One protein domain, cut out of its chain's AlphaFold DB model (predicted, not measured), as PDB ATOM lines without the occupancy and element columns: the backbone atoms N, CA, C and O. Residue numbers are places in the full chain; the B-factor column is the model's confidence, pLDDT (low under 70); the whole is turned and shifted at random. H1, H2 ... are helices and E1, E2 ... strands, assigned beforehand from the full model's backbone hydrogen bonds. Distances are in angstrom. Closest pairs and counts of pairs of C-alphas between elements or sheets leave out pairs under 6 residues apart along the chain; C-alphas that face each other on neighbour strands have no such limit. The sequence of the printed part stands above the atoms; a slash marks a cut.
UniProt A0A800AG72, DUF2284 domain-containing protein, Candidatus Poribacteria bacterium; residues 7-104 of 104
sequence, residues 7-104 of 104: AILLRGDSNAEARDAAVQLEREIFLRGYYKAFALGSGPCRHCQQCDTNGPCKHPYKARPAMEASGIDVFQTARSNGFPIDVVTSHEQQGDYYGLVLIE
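This is residues 7 to 104 of the 104 residues of the protein "DUF2284 domain-containing protein" of Candidatus Poribacteria bacterium (UniProt A0A800AG72). A small antiparallel sheet of three strands has the long helix H1 packed lengthwise over one face and the short helix H2 set crosswise over part of the opposite face. Two long links complete the picture: one makes a wide loop between E2 and H2, of which residues 49 to 56 stick out, and the other, residues 81 to 96, leads from H2 to E3. The printed part has 98 residues, with two named helices and three named strands in the order E1, H1, E2, H2, E3; the sheet's order is E1, E3, E2. The class is mixed, helices and strands, with under half of the residues in named elements. The whole is compact, with a radius of gyration of the C-alphas of 14.1 A and spans of 36 by 34 by 21 A.

E1, residues 7 to 12, begins at C-alpha 7 at (506.729, 275.524, 679.046) and is 16.3 A long. H1, residues 15 to 31, is 24.5 A long and begins at C-alpha 15 at (496.577, 260.659, 684.530). E2 is residues 37 to 40, 10.3 A long. H2 is residues 74 to 80, 9.9 A long. E3, residues 97 to 103, is 20.2 A long and ends at C-alpha 103 at (508.106, 278.539, 684.027).

E3 is the inner strand, and E1 and E2 are edge strands. E1 and E3 are antiparallel at 158 degrees, with N 8 and O 101 2.8 A apart, within hydrogen-bond range. E3 and E2 are antiparallel at 161 degrees, with N 40 and O 100 within hydrogen-bond range at 2.7 A. H1 is on the sheet at a height of 6.9 A, over E3 and E2, and runs along the strands, at 7 degrees to E3 on the local plane. The closest C-alphas of H1 and E3 are those of Ala 18 and Gly 99, 5.1 A apart. E1, H1 and E2 form a split strand-helix-strand unit, two strands running the same way with E3 between them, and its crossover is right-handed. H2 is on the opposite face at a height of 10.2 A, over E3 and only just over E1, on which 3 of its C-alphas fall. It runs across the strands, at 71 degrees to E3 on the local plane; its closest C-alphas to E3 are those of Val 74 and Tyr 98, 7.4 A apart. H1 and H2 are apart. In H1 and H2, every O i to N i+4 pair is within hydrogen-bond range.

The two C-alphas farthest apart, those of Gly 33 and Ser 90, are 43.2 A apart. The links E1 to H1 and H1 to E2 are tight; those from E2 to H2, 33 residues, and from H2 to E3, 16 residues, are long. The printed part has no cut, and no printed residue is under 70 in pLDDT.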
ATOM      1  N   ALA A   7     507.664 276.599 678.773       97.06
ATOM      2  CA  ALA A   7     506.729 275.524 679.046       97.06
ATOM      3  C   ALA A   7     507.389 274.165 678.784       97.06
ATOM      4  O   ALA A   7     508.060 273.979 677.769       97.06
ATOM      5  N   ILE A   8     507.178 273.208 679.686       98.00
ATOM      6  CA  ILE A   8     507.593 271.812 679.532       98.00
ATOM      7  C   ILE A   8     506.335 270.953 679.450       98.00
ATOM      8  O   ILE A   8     505.595 270.838 680.427       98.00
ATOM      9  N   LEU A   9     506.109 270.344 678.288       98.19
ATOM     10  CA  LEU A   9     505.048 269.365 678.075       98.19
ATOM     11  C   LEU A   9     505.585 267.959 678.376       98.19
ATOM     12  O   LEU A   9     506.611 267.549 677.834       98.19
ATOM     13  N   LEU A  10     504.893 267.225 679.243       96.88
ATOM     14  CA  LEU A  10     505.267 265.894 679.716       96.88
ATOM     15  C   LEU A  10     504.192 264.893 679.296       96.88
ATOM     16  O   LEU A  10     503.012 265.149 679.526       96.88
ATOM     17  N   ARG A  11     504.590 263.745 678.741       96.56
ATOM     18  CA  ARG A  11     503.700 262.601 678.482       96.56
ATOM     19  C   ARG A  11     503.864 261.562 679.591       96.56
ATOM     20  O   ARG A  11     504.992 261.296 679.993       96.56
ATOM     21  N   GLY A  12     502.765 260.967 680.041       94.12
ATOM     22  CA  GLY A  12     502.752 259.809 680.937       94.12
ATOM     23  C   GLY A  12     501.753 258.745 680.481       94.12
ATOM     24  O   GLY A  12     500.857 259.028 679.681       94.12
ATOM     25  N   ASP A  13     501.875 257.541 681.040       91.75
ATOM     26  CA  ASP A  13     501.024 256.387 680.718       91.75
ATOM     27  C   ASP A  13     499.735 256.364 681.563       91.75
ATOM     28  O   ASP A  13     498.857 255.516 681.405       91.75
ATOM     29  N   SER A  14     499.575 257.314 682.484       93.94
ATOM     30  CA  SER A  14     498.326 257.518 683.216       93.94
ATOM     31  C   SER A  14     498.137 258.975 683.633       93.94
ATOM     32  O   SER A  14     499.099 259.729 683.788       93.94
ATOM     33  N   ASN A  15     496.887 259.356 683.928       93.00
ATOM     34  CA  ASN A  15     496.577 260.659 684.530       93.00
ATOM     35  C   ASN A  15     497.387 260.922 685.814       93.00
ATOM     36  O   ASN A  15     497.825 262.043 686.067       93.00
ATOM     37  N   ALA A  16     497.557 259.889 686.649       94.38
ATOM     38  CA  ALA A  16     498.275 260.007 687.914       94.38
ATOM     39  C   ALA A  16     499.766 260.254 687.682       94.38
ATOM     40  O   ALA A  16     500.326 261.156 688.293       94.38
ATOM     41  N   GLU A  17     500.376 259.509 686.763       95.56
ATOM     42  CA  GLU A  17     501.786 259.659 686.419       95.56
ATOM     43  C   GLU A  17     502.085 261.035 685.819       95.56
ATOM     44  O   GLU A  17     502.958 261.737 686.324       95.56
ATOM     45  N   ALA A  18     501.318 261.464 684.809       96.56
ATOM     46  CA  ALA A  18     501.512 262.767 684.173       96.56
ATOM     47  C   ALA A  18     501.385 263.924 685.183       96.56
ATOM     48  O   ALA A  18     502.202 264.846 685.192       96.56
ATOM     49  N   ARG A  19     500.392 263.858 686.084       96.38
ATOM     50  CA  ARG A  19     500.217 264.850 687.153       96.38
ATOM     51  C   ARG A  19     501.363 264.818 688.158       96.38
ATOM     52  O   ARG A  19     501.908 265.868 688.485       96.38
ATOM     53  N   ASP A  20     501.692 263.645 688.689       95.75
ATOM     54  CA  ASP A  20     502.660 263.530 689.776       95.75
ATOM     55  C   ASP A  20     504.070 263.905 689.280       95.75
ATOM     56  O   ASP A  20     504.805 264.575 690.007       95.75
ATOM     57  N   ALA A  21     504.408 263.580 688.026       97.25
ATOM     58  CA  ALA A  21     505.629 264.039 687.366       97.25
ATOM     59  C   ALA A  21     505.659 265.569 687.200       97.25
ATOM     60  O   ALA A  21     506.658 266.198 687.551       97.25
ATOM     61  N   ALA A  22     504.563 266.186 686.738       98.00
ATOM     62  CA  ALA A  22     504.478 267.641 686.595       98.00
ATOM     63  C   ALA A  22     504.645 268.368 687.942       98.00
ATOM     64  O   ALA A  22     505.399 269.334 688.029       98.00
ATOM     65  N   VAL A  23     504.004 267.880 689.011       97.69
ATOM     66  CA  VAL A  23     504.116 268.453 690.369       97.69
ATOM     67  C   VAL A  23     505.531 268.315 690.929       97.69
ATOM     68  O   VAL A  23     506.051 269.244 691.549       97.69
ATOM     69  N   GLN A  24     506.169 267.159 690.729       97.62
ATOM     70  CA  GLN A  24     507.560 266.969 691.142       97.62
ATOM     71  C   GLN A  24     508.485 267.926 690.388       97.62
ATOM     72  O   GLN A  24     509.315 268.586 691.009       97.62
ATOM     73  N   LEU A  25     508.300 268.059 689.074       98.06
ATOM     74  CA  LEU A  25     509.105 268.951 688.250       98.06
ATOM     75  C   LEU A  25     508.902 270.428 688.620       98.06
ATOM     76  O   LEU A  25     509.884 271.153 688.732       98.06
ATOM     77  N   GLU A  26     507.666 270.866 688.882       98.31
ATOM     78  CA  GLU A  26     507.367 272.211 689.398       98.31
ATOM     79  C   GLU A  26     508.164 272.504 690.673       98.31
ATOM     80  O   GLU A  26     508.815 273.544 690.768       98.31
ATOM     81  N   ARG A  27     508.174 271.568 691.633       97.38
ATOM     82  CA  ARG A  27     508.950 271.712 692.870       97.38
ATOM     83  C   ARG A  27     510.448 271.827 692.588       97.38
ATOM     84  O   ARG A  27     511.094 272.699 693.162       97.38
ATOM     85  N   GLU A  28     511.003 270.965 691.744       97.88
ATOM     86  CA  GLU A  28     512.435 270.994 691.415       97.88
ATOM     87  C   GLU A  28     512.841 272.292 690.705       97.88
ATOM     88  O   GLU A  28     513.889 272.864 691.003       97.88
ATOM     89  N   ILE A  29     512.000 272.787 689.798       97.88
ATOM     90  CA  ILE A  29     512.212 274.055 689.092       97.88
ATOM     91  C   ILE A  29     512.142 275.229 690.070       97.88
ATOM     92  O   ILE A  29     513.050 276.064 690.091       97.88
ATOM     93  N   PHE A  30     511.136 275.245 690.948       97.06
ATOM     94  CA  PHE A  30     511.001 276.255 691.995       97.06
ATOM     95  C   PHE A  30     512.238 276.308 692.902       97.06
ATOM     96  O   PHE A  30     512.784 277.380 693.164       97.06
ATOM     97  N   LEU A  31     512.742 275.146 693.336       97.19
ATOM     98  CA  LEU A  31     513.935 275.053 694.185       97.19
ATOM     99  C   LEU A  31     515.227 275.510 693.485       97.19
ATOM    100  O   LEU A  31     516.216 275.788 694.163       97.19
ATOM    101  N   ARG A  32     515.227 275.631 692.153       97.00
ATOM    102  CA  ARG A  32     516.345 276.170 691.359       97.00
ATOM    103  C   ARG A  32     516.275 277.685 691.146       97.00
ATOM    104  O   ARG A  32     517.140 278.222 690.462       97.00
ATOM    105  N   GLY A  33     515.299 278.369 691.744       95.75
ATOM    106  CA  GLY A  33     515.178 279.831 691.718       95.75
ATOM    107  C   GLY A  33     514.145 280.383 690.731       95.75
ATOM    108  O   GLY A  33     513.912 281.589 690.734       95.75
ATOM    109  N   TYR A  34     513.489 279.526 689.945       95.75
ATOM    110  CA  TYR A  34     512.397 279.910 689.044       95.75
ATOM    111  C   TYR A  34     511.080 279.944 689.829       95.75
ATOM    112  O   TYR A  34     510.355 278.951 689.922       95.75
ATOM    113  N   TYR A  35     510.816 281.064 690.503       93.00
ATOM    114  CA  TYR A  35     509.739 281.147 691.491       93.00
ATOM    115  C   TYR A  35     508.329 281.124 690.877       93.00
ATOM    116  O   TYR A  35     507.398 280.747 691.593       93.00
ATOM    117  N   LYS A  36     508.143 281.466 689.590       94.38
ATOM    118  CA  LYS A  36     506.869 281.259 688.876       94.38
ATOM    119  C   LYS A  36     506.933 279.940 688.105       94.38
ATOM    120  O   LYS A  36     506.842 279.889 686.881       94.38
ATOM    121  N   ALA A  37     507.074 278.848 688.847       96.88
ATOM    122  CA  ALA A  37     506.815 277.508 688.339       96.88
ATOM    123  C   ALA A  37     505.356 277.135 688.628       96.88
ATOM    124  O   ALA A  37     504.902 277.263 689.768       96.88
ATOM    125  N   PHE A  38     504.626 276.663 687.618       97.06
ATOM    126  CA  PHE A  38     503.235 276.246 687.781       97.06
ATOM    127  C   PHE A  38     502.916 274.995 686.965       97.06
ATOM    128  O   PHE A  38     502.949 275.009 685.733       97.06
ATOM    129  N   ALA A  39     502.593 273.907 687.661       98.12
ATOM    130  CA  ALA A  39     502.184 272.649 687.058       98.12
ATOM    131  C   ALA A  39     500.675 272.579 686.803       98.12
ATOM    132  O   ALA A  39     499.844 272.925 687.645       98.12
ATOM    133  N   LEU A  40     500.340 271.993 685.661       98.19
ATOM    134  CA  LEU A  40     499.018 271.552 685.252       98.19
ATOM    135  C   LEU A  40     499.074 270.040 685.025       98.19
ATOM    136  O   LEU A  40     499.966 269.532 684.344       98.19
ATOM    137  N   GLY A  41     498.139 269.314 685.630       97.00
ATOM    138  CA  GLY A  41     498.058 267.858 685.518       97.00
ATOM    139  C   GLY A  41     497.219 267.382 684.333       97.00
ATOM    140  O   GLY A  41     496.709 268.179 683.546       97.00
ATOM    141  N   SER A  42     497.018 266.067 684.275       95.38
ATOM    142  CA  SER A  42     496.077 265.414 683.364       95.38
ATOM    143  C   SER A  42     494.894 264.859 684.152       95.38
ATOM    144  O   SER A  42     495.094 264.148 685.147       95.38
ATOM    145  N   GLY A  43     493.671 265.174 683.729       93.00
ATOM    146  CA  GLY A  43     492.469 264.626 684.337       93.00
ATOM    147  C   GLY A  43     492.154 265.176 685.734       93.00
ATOM    148  O   GLY A  43     492.916 265.934 686.345       93.00
ATOM    149  N   PRO A  44     491.011 264.765 686.306       92.19
ATOM    150  CA  PRO A  44     490.595 265.219 687.625       92.19
ATOM    151  C   PRO A  44     491.566 264.779 688.732       92.19
ATOM    152  O   PRO A  44     492.191 263.712 688.689       92.19
ATOM    153  N   CYS A  45     491.629 265.574 689.802       93.25
ATOM    154  CA  CYS A  45     492.319 265.187 691.029       93.25
ATOM    155  C   CYS A  45     491.694 263.913 691.630       93.25
ATOM    156  O   CYS A  45     490.481 263.842 691.811       93.25
ATOM    157  N   ARG A  46     492.527 262.915 691.966       92.38
ATOM    158  CA  ARG A  46     492.096 261.627 692.555       92.38
ATOM    159  C   ARG A  46     492.752 261.318 693.909       92.38
ATOM    160  O   ARG A  46     492.805 260.167 694.319       92.38
ATOM    161  N   HIS A  47     493.279 262.327 694.608       94.00
ATOM    162  CA  HIS A  47     493.933 262.119 695.910       94.00
ATOM    163  C   HIS A  47     492.953 261.841 697.063       94.00
ATOM    164  O   HIS A  47     493.366 261.347 698.108       94.00
ATOM    165  N   CYS A  48     491.669 262.157 696.893       94.69
ATOM    166  CA  CYS A  48     490.613 261.879 697.865       94.69
ATOM    167  C   CYS A  48     489.574 260.955 697.220       94.69
ATOM    168  O   CYS A  48     489.273 261.124 696.041       94.69
ATOM    169  N   GLN A  49     488.973 260.041 697.990       93.69
ATOM    170  CA  GLN A  49     487.763 259.340 697.532       93.69
ATOM    171  C   GLN A  49     486.585 260.313 697.376       93.69
ATOM    172  O   GLN A  49     485.856 260.252 696.392       93.69
ATOM    173  N   GLN A  50     486.439 261.242 698.324       95.12
ATOM    174  CA  GLN A  50     485.483 262.343 698.278       95.12
ATOM    175  C   GLN A  50     486.191 263.627 698.723       95.12
ATOM    176  O   GLN A  50     486.833 263.655 699.777       95.12
ATOM    177  N   CYS A  51     486.122 264.679 697.906       94.81
ATOM    178  CA  CYS A  51     486.684 265.982 698.261       94.81
ATOM    179  C   CYS A  51     485.793 266.689 699.285       94.81
ATOM    180  O   CYS A  51     484.582 266.776 699.100       94.81
ATOM    181  N   ASP A  52     486.411 267.223 700.337       94.94
ATOM    182  CA  ASP A  52     485.749 268.151 701.250       94.94
ATOM    183  C   ASP A  52     485.726 269.539 700.606       94.94
ATOM    184  O   ASP A  52     486.776 270.145 700.395       94.94
ATOM    185  N   THR A  53     484.536 270.005 700.244       94.44
ATOM    186  CA  THR A  53     484.318 271.317 699.622       94.44
ATOM    187  C   THR A  53     483.978 272.405 700.640       94.44
ATOM    188  O   THR A  53     483.857 273.564 700.257       94.44
ATOM    189  N   ASN A  54     483.844 272.060 701.926       97.06
ATOM    190  CA  ASN A  54     483.570 273.017 703.001       97.06
ATOM    191  C   ASN A  54     484.854 273.571 703.641       97.06
ATOM    192  O   ASN A  54     484.788 274.451 704.498       97.06
ATOM    193  N   GLY A  55     486.018 273.056 703.245       94.62
ATOM    194  CA  GLY A  55     487.317 273.434 703.786       94.62
ATOM    195  C   GLY A  55     488.428 273.430 702.733       94.62
ATOM    196  O   GLY A  55     488.191 273.132 701.560       94.62
ATOM    197  N   PRO A  56     489.664 273.779 703.130       95.81
ATOM    198  CA  PRO A  56     490.812 273.731 702.236       95.81
ATOM    199  C   PRO A  56     491.129 272.294 701.804       95.81
ATOM    200  O   PRO A  56     490.860 271.323 702.514       95.81
ATOM    201  N   CYS A  57     491.774 272.159 700.643       96.00
ATOM    202  CA  CYS A  57     492.238 270.863 700.160       96.00
ATOM    203  C   CYS A  57     493.154 270.191 701.199       96.00
ATOM    204  O   CYS A  57     494.089 270.814 701.698       96.00
ATOM    205  N   LYS A  58     492.945 268.893 701.459       96.25
ATOM    206  CA  LYS A  58     493.813 268.079 702.334       96.25
ATOM    207  C   LYS A  58     495.174 267.743 701.705       96.25
ATOM    208  O   LYS A  58     496.076 267.287 702.397       96.25
ATOM    209  N   HIS A  59     495.332 267.980 700.401       96.00
ATOM    210  CA  HIS A  59     496.542 267.682 699.629       96.00
ATOM    211  C   HIS A  59     497.037 268.899 698.821       96.00
ATOM    212  O   HIS A  59     497.270 268.774 697.617       96.00
ATOM    213  N   PRO A  60     497.216 270.082 699.438       94.38
ATOM    214  CA  PRO A  60     497.468 271.327 698.702       94.38
ATOM    215  C   PRO A  60     498.809 271.314 697.946       94.38
ATOM    216  O   PRO A  60     498.945 271.916 696.884       94.38
ATOM    217  N   TYR A  61     499.791 270.558 698.445       93.69
ATOM    218  CA  TYR A  61     501.108 270.404 697.817       93.69
ATOM    219  C   TYR A  61     501.144 269.385 696.669       93.69
ATOM    220  O   TYR A  61     502.187 269.213 696.052       93.69
ATOM    221  N   LYS A  62     500.033 268.683 696.414       94.56
ATOM    222  CA  LYS A  62     499.916 267.681 695.342       94.56
ATOM    223  C   LYS A  62     498.841 268.040 694.320       94.56
ATOM    224  O   LYS A  62     498.990 267.769 693.137       94.56
ATOM    225  N   ALA A  63     497.744 268.641 694.772       95.56
ATOM    226  CA  ALA A  63     496.631 268.991 693.906       95.56
ATOM    227  C   ALA A  63     497.021 270.119 692.939       95.56
ATOM    228  O   ALA A  63     497.374 271.218 693.363       95.56
ATOM    229  N   ARG A  64     496.904 269.858 691.637       96.75
ATOM    230  CA  ARG A  64     497.000 270.859 690.569       96.75
ATOM    231  C   ARG A  64     495.777 270.765 689.660       96.75
ATOM    232  O   ARG A  64     495.228 269.665 689.529       96.75
ATOM    233  N   PRO A  65     495.317 271.886 689.076       96.50
ATOM    234  CA  PRO A  65     494.278 271.828 688.061       96.50
ATOM    235  C   PRO A  65     494.792 271.068 686.837       96.50
ATOM    236  O   PRO A  65     495.996 270.996 686.586       96.50
ATOM    237  N   ALA A  66     493.869 270.464 686.099       97.06
ATOM    238  CA  ALA A  66     494.200 269.793 684.854       97.06
ATOM    239  C   ALA A  66     494.368 270.808 683.715       97.06
ATOM    240  O   ALA A  66     493.795 271.903 683.773       97.06
ATOM    241  N   MET A  67     495.105 270.433 682.669       97.88
ATOM    242  CA  MET A  67     495.239 271.247 681.458       97.88
ATOM    243  C   MET A  67     493.862 271.572 680.859       97.88
ATOM    244  O   MET A  67     493.515 272.740 680.678       97.88
ATOM    245  N   GLU A  68     493.032 270.554 680.643       97.31
ATOM    246  CA  GLU A  68     491.699 270.684 680.050       97.31
ATOM    247  C   GLU A  68     490.718 271.442 680.955       97.31
ATOM    248  O   GLU A  68     489.892 272.216 680.475       97.31
ATOM    249  N   ALA A  69     490.856 271.301 682.278       96.44
ATOM    250  CA  ALA A  69     490.060 272.059 683.246       96.44
ATOM    251  C   ALA A  69     490.410 273.559 683.249       96.44
ATOM    252  O   ALA A  69     489.629 274.370 683.742       96.44
ATOM    253  N   SER A  70     491.569 273.919 682.693       96.69
ATOM    254  CA  SER A  70     492.064 275.294 682.575       96.69
ATOM    255  C   SER A  70     491.837 275.887 681.176       96.69
ATOM    256  O   SER A  70     492.368 276.951 680.870       96.69
ATOM    257  N   GLY A  71     491.059 275.212 680.320       97.00
ATOM    258  CA  GLY A  71     490.717 275.686 678.974       97.00
ATOM    259  C   GLY A  71     491.778 275.420 677.902       97.00
ATOM    260  O   GLY A  71     491.676 275.965 676.806       97.00
ATOM    261  N   ILE A  72     492.790 274.596 678.193       97.81
ATOM    262  CA  ILE A  72     493.819 274.221 677.217       97.81
ATOM    263  C   ILE A  72     493.300 273.074 676.347       97.81
ATOM    264  O   ILE A  72     492.896 272.029 676.860       97.81
ATOM    265  N   ASP A  73     493.373 273.239 675.025       98.06
ATOM    266  CA  ASP A  73     493.175 272.137 674.084       98.06
ATOM    267  C   ASP A  73     494.390 271.200 674.130       98.06
ATOM    268  O   ASP A  73     495.431 271.448 673.512       98.06
ATOM    269  N   VAL A  74     494.267 270.118 674.899       98.00
ATOM    270  CA  VAL A  74     495.339 269.132 675.096       98.00
ATOM    271  C   VAL A  74     495.692 268.420 673.786       98.00
ATOM    272  O   VAL A  74     496.872 268.188 673.520       98.00
ATOM    273  N   PHE A  75     494.702 268.131 672.934       98.12
ATOM    274  CA  PHE A  75     494.923 267.434 671.665       98.12
ATOM    275  C   PHE A  75     495.725 268.292 670.698       98.12
ATOM    276  O   PHE A  75     496.731 267.841 670.144       98.12
ATOM    277  N   GLN A  76     495.298 269.540 670.505       98.50
ATOM    278  CA  GLN A  76     496.012 270.476 669.650       98.50
ATOM    279  C   GLN A  76     497.407 270.777 670.208       98.50
ATOM    280  O   GLN A  76     498.369 270.803 669.438       98.50
ATOM    281  N   THR A  77     497.537 270.952 671.527       98.31
ATOM    282  CA  THR A  77     498.821 271.239 672.189       98.31
ATOM    283  C   THR A  77     499.828 270.111 671.974       98.31
ATOM    284  O   THR A  77     500.947 270.375 671.533       98.31
ATOM    285  N   ALA A  78     499.443 268.856 672.216       98.06
ATOM    286  CA  ALA A  78     500.329 267.709 672.025       98.06
ATOM    287  C   ALA A  78     500.741 267.541 670.552       98.06
ATOM    288  O   ALA A  78     501.935 267.478 670.251       98.06
ATOM    289  N   ARG A  79     499.779 267.582 669.618       98.31
ATOM    290  CA  ARG A  79     500.051 267.444 668.175       98.31
ATOM    291  C   ARG A  79     500.967 268.541 667.642       98.31
ATOM    292  O   ARG A  79     501.884 268.252 666.879       98.31
ATOM    293  N   SER A  80     500.760 269.785 668.077       98.31
ATOM    294  CA  SER A  80     501.597 270.926 667.671       98.31
ATOM    295  C   SER A  80     503.042 270.813 668.170       98.31
ATOM    296  O   SER A  80     503.927 271.448 667.608       98.31
ATOM    297  N   ASN A  81     503.288 269.984 669.189       97.81
ATOM    298  CA  ASN A  81     504.611 269.720 669.754       97.81
ATOM    299  C   ASN A  81     505.151 268.325 669.379       97.81
ATOM    300  O   ASN A  81     506.082 267.835 670.011       97.81
ATOM    301  N   GLY A  82     504.583 267.675 668.354       97.31
ATOM    302  CA  GLY A  82     505.080 266.398 667.832       97.31
ATOM    303  C   GLY A  82     504.793 265.180 668.716       97.31
ATOM    304  O   GLY A  82     505.381 264.121 668.498       97.31
ATOM    305  N   PHE A  83     503.897 265.308 669.695       97.12
ATOM    306  CA  PHE A  83     503.498 264.207 670.563       97.12
ATOM    307  C   PHE A  83     502.239 263.488 670.038       97.12
ATOM    308  O   PHE A  83     501.341 264.142 669.492       97.12
ATOM    309  N   PRO A  84     502.140 262.153 670.200       95.12
ATOM    310  CA  PRO A  84     500.967 261.394 669.776       95.12
ATOM    311  C   PRO A  84     499.805 261.590 670.750       95.12
ATOM    312  O   PRO A  84     499.992 261.602 671.962       95.12
ATOM    313  N   ILE A  85     498.595 261.750 670.231       96.44
ATOM    314  CA  ILE A  85     497.390 261.737 671.058       96.44
ATOM    315  C   ILE A  85     496.193 261.375 670.189       96.44
ATOM    316  O   ILE A  85     495.865 262.068 669.212       96.44
ATOM    317  N   ASP A  86     495.535 260.290 670.573       94.88
ATOM    318  CA  ASP A  86     494.383 259.742 669.875       94.88
ATOM    319  C   ASP A  86     493.212 259.523 670.828       94.88
ATOM    320  O   ASP A  86     493.365 259.306 672.032       94.88
ATOM    321  N   VAL A  87     492.004 259.612 670.274       95.69
ATOM    322  CA  VAL A  87     490.784 259.319 671.023       95.69
ATOM    323  C   VAL A  87     490.692 257.809 671.203       95.69
ATOM    324  O   VAL A  87     490.532 257.070 670.230       95.69
ATOM    325  N   VAL A  88     490.764 257.354 672.452       95.00
ATOM    326  CA  VAL A  88     490.483 255.960 672.807       95.00
ATOM    327  C   VAL A  88     488.974 255.721 672.874       95.00
ATOM    328  O   VAL A  88     488.201 256.591 673.274       95.00
ATOM    329  N   THR A  89     488.547 254.530 672.471       96.56
ATOM    330  CA  THR A  89     487.133 254.127 672.349       96.56
ATOM    331  C   THR A  89     486.757 252.958 673.258       96.56
ATOM    332  O   THR A  89     485.579 252.622 673.367       96.56
ATOM    333  N   SER A  90     487.734 252.348 673.933       96.50
ATOM    334  CA  SER A  90     487.523 251.240 674.865       96.50
ATOM    335  C   SER A  90     488.500 251.301 676.046       96.50
ATOM    336  O   SER A  90     489.484 252.038 676.011       96.50
ATOM    337  N   HIS A  91     488.220 250.545 677.113       90.75
ATOM    338  CA  HIS A  91     489.040 250.546 678.335       90.75
ATOM    339  C   HIS A  91     490.335 249.734 678.191       90.75
ATOM    340  O   HIS A  91     491.229 249.841 679.024       90.75
ATOM    341  N   GLU A  92     490.428 248.916 677.147       93.56
ATOM    342  CA  GLU A  92     491.597 248.107 676.806       93.56
ATOM    343  C   GLU A  92     492.650 248.914 676.032       93.56
ATOM    344  O   GLU A  92     493.798 248.485 675.923       93.56
ATOM    345  N   GLN A  93     492.271 250.070 675.478       93.19
ATOM    346  CA  GLN A  93     493.184 250.951 674.760       93.19
ATOM    347  C   GLN A  93     493.953 251.843 675.737       93.19
ATOM    348  O   GLN A  93     493.370 252.523 676.582       93.19
ATOM    349  N   GLN A  94     495.275 251.874 675.577       91.94
ATOM    350  CA  GLN A  94     496.151 252.765 676.326       91.94
ATOM    351  C   GLN A  94     495.960 254.208 675.841       91.94
ATOM    352  O   GLN A  94     496.089 254.482 674.649       91.94
ATOM    353  N   GLY A  95     495.643 255.119 676.762       93.50
ATOM    354  CA  GLY A  95     495.546 256.548 676.474       93.50
ATOM    355  C   GLY A  95     496.882 257.275 676.628       93.50
ATOM    356  O   GLY A  95     497.753 256.831 677.376       93.50
ATOM    357  N   ASP A  96     497.000 258.423 675.962       95.38
ATOM    358  CA  ASP A  96     498.110 259.363 676.130       95.38
ATOM    359  C   ASP A  96     497.715 260.486 677.088       95.38
ATOM    360  O   ASP A  96     496.746 261.209 676.843       95.38
ATOM    361  N   TYR A  97     498.472 260.651 678.173       96.88
ATOM    362  CA  TYR A  97     498.175 261.635 679.213       96.88
ATOM    363  C   TYR A  97     499.264 262.692 679.277       96.88
ATOM    364  O   TYR A  97     500.450 262.371 679.230       96.88
ATOM    365  N   TYR A  98     498.860 263.955 679.414       98.12
ATOM    366  CA  TYR A  98     499.773 265.090 679.343       98.12
ATOM    367  C   TYR A  98     499.698 265.974 680.580       98.12
ATOM    368  O   TYR A  98     498.614 266.341 681.028       98.12
ATOM    369  N   GLY A  99     500.868 266.320 681.109       98.12
ATOM    370  CA  GLY A  99     501.053 267.387 682.087       98.12
ATOM    371  C   GLY A  99     501.848 268.535 681.473       98.12
ATOM    372  O   GLY A  99     502.637 268.330 680.550       98.12
ATOM    373  N   LEU A 100     501.663 269.744 681.989       98.38
ATOM    374  CA  LEU A 100     502.360 270.945 681.531       98.38
ATOM    375  C   LEU A 100     502.971 271.659 682.731       98.38
ATOM    376  O   LEU A 100     502.287 271.866 683.728       98.38
ATOM    377  N   VAL A 101     504.232 272.063 682.641       98.44
ATOM    378  CA  VAL A 101     504.855 272.947 683.634       98.44
ATOM    379  C   VAL A 101     505.214 274.256 682.956       98.44
ATOM    380  O   VAL A 101     506.015 274.268 682.028       98.44
ATOM    381  N   LEU A 102     504.598 275.340 683.410       97.75
ATOM    382  CA  LEU A 102     504.900 276.702 682.985       97.75
ATOM    383  C   LEU A 102     505.980 277.291 683.897       97.75
ATOM    384  O   LEU A 102     505.989 276.998 685.096       97.75
ATOM    385  N   ILE A 103     506.901 278.071 683.334       97.44
ATOM    386  CA  ILE A 103     508.106 278.539 684.027       97.44
ATOM    387  C   ILE A 103     508.397 279.999 683.660       97.44
ATOM    388  O   ILE A 103     508.467 280.316 682.469       97.44
ATOM    389  N   GLU A 104     508.629 280.832 684.684       84.31
ATOM    390  CA  GLU A 104     509.619 281.933 684.702       84.31
ATOM    391  C   GLU A 104     510.072 282.293 686.140       84.31
ATOM    392  O   GLU A 104     509.237 282.533 687.039       84.31
TER     393      GLU A 104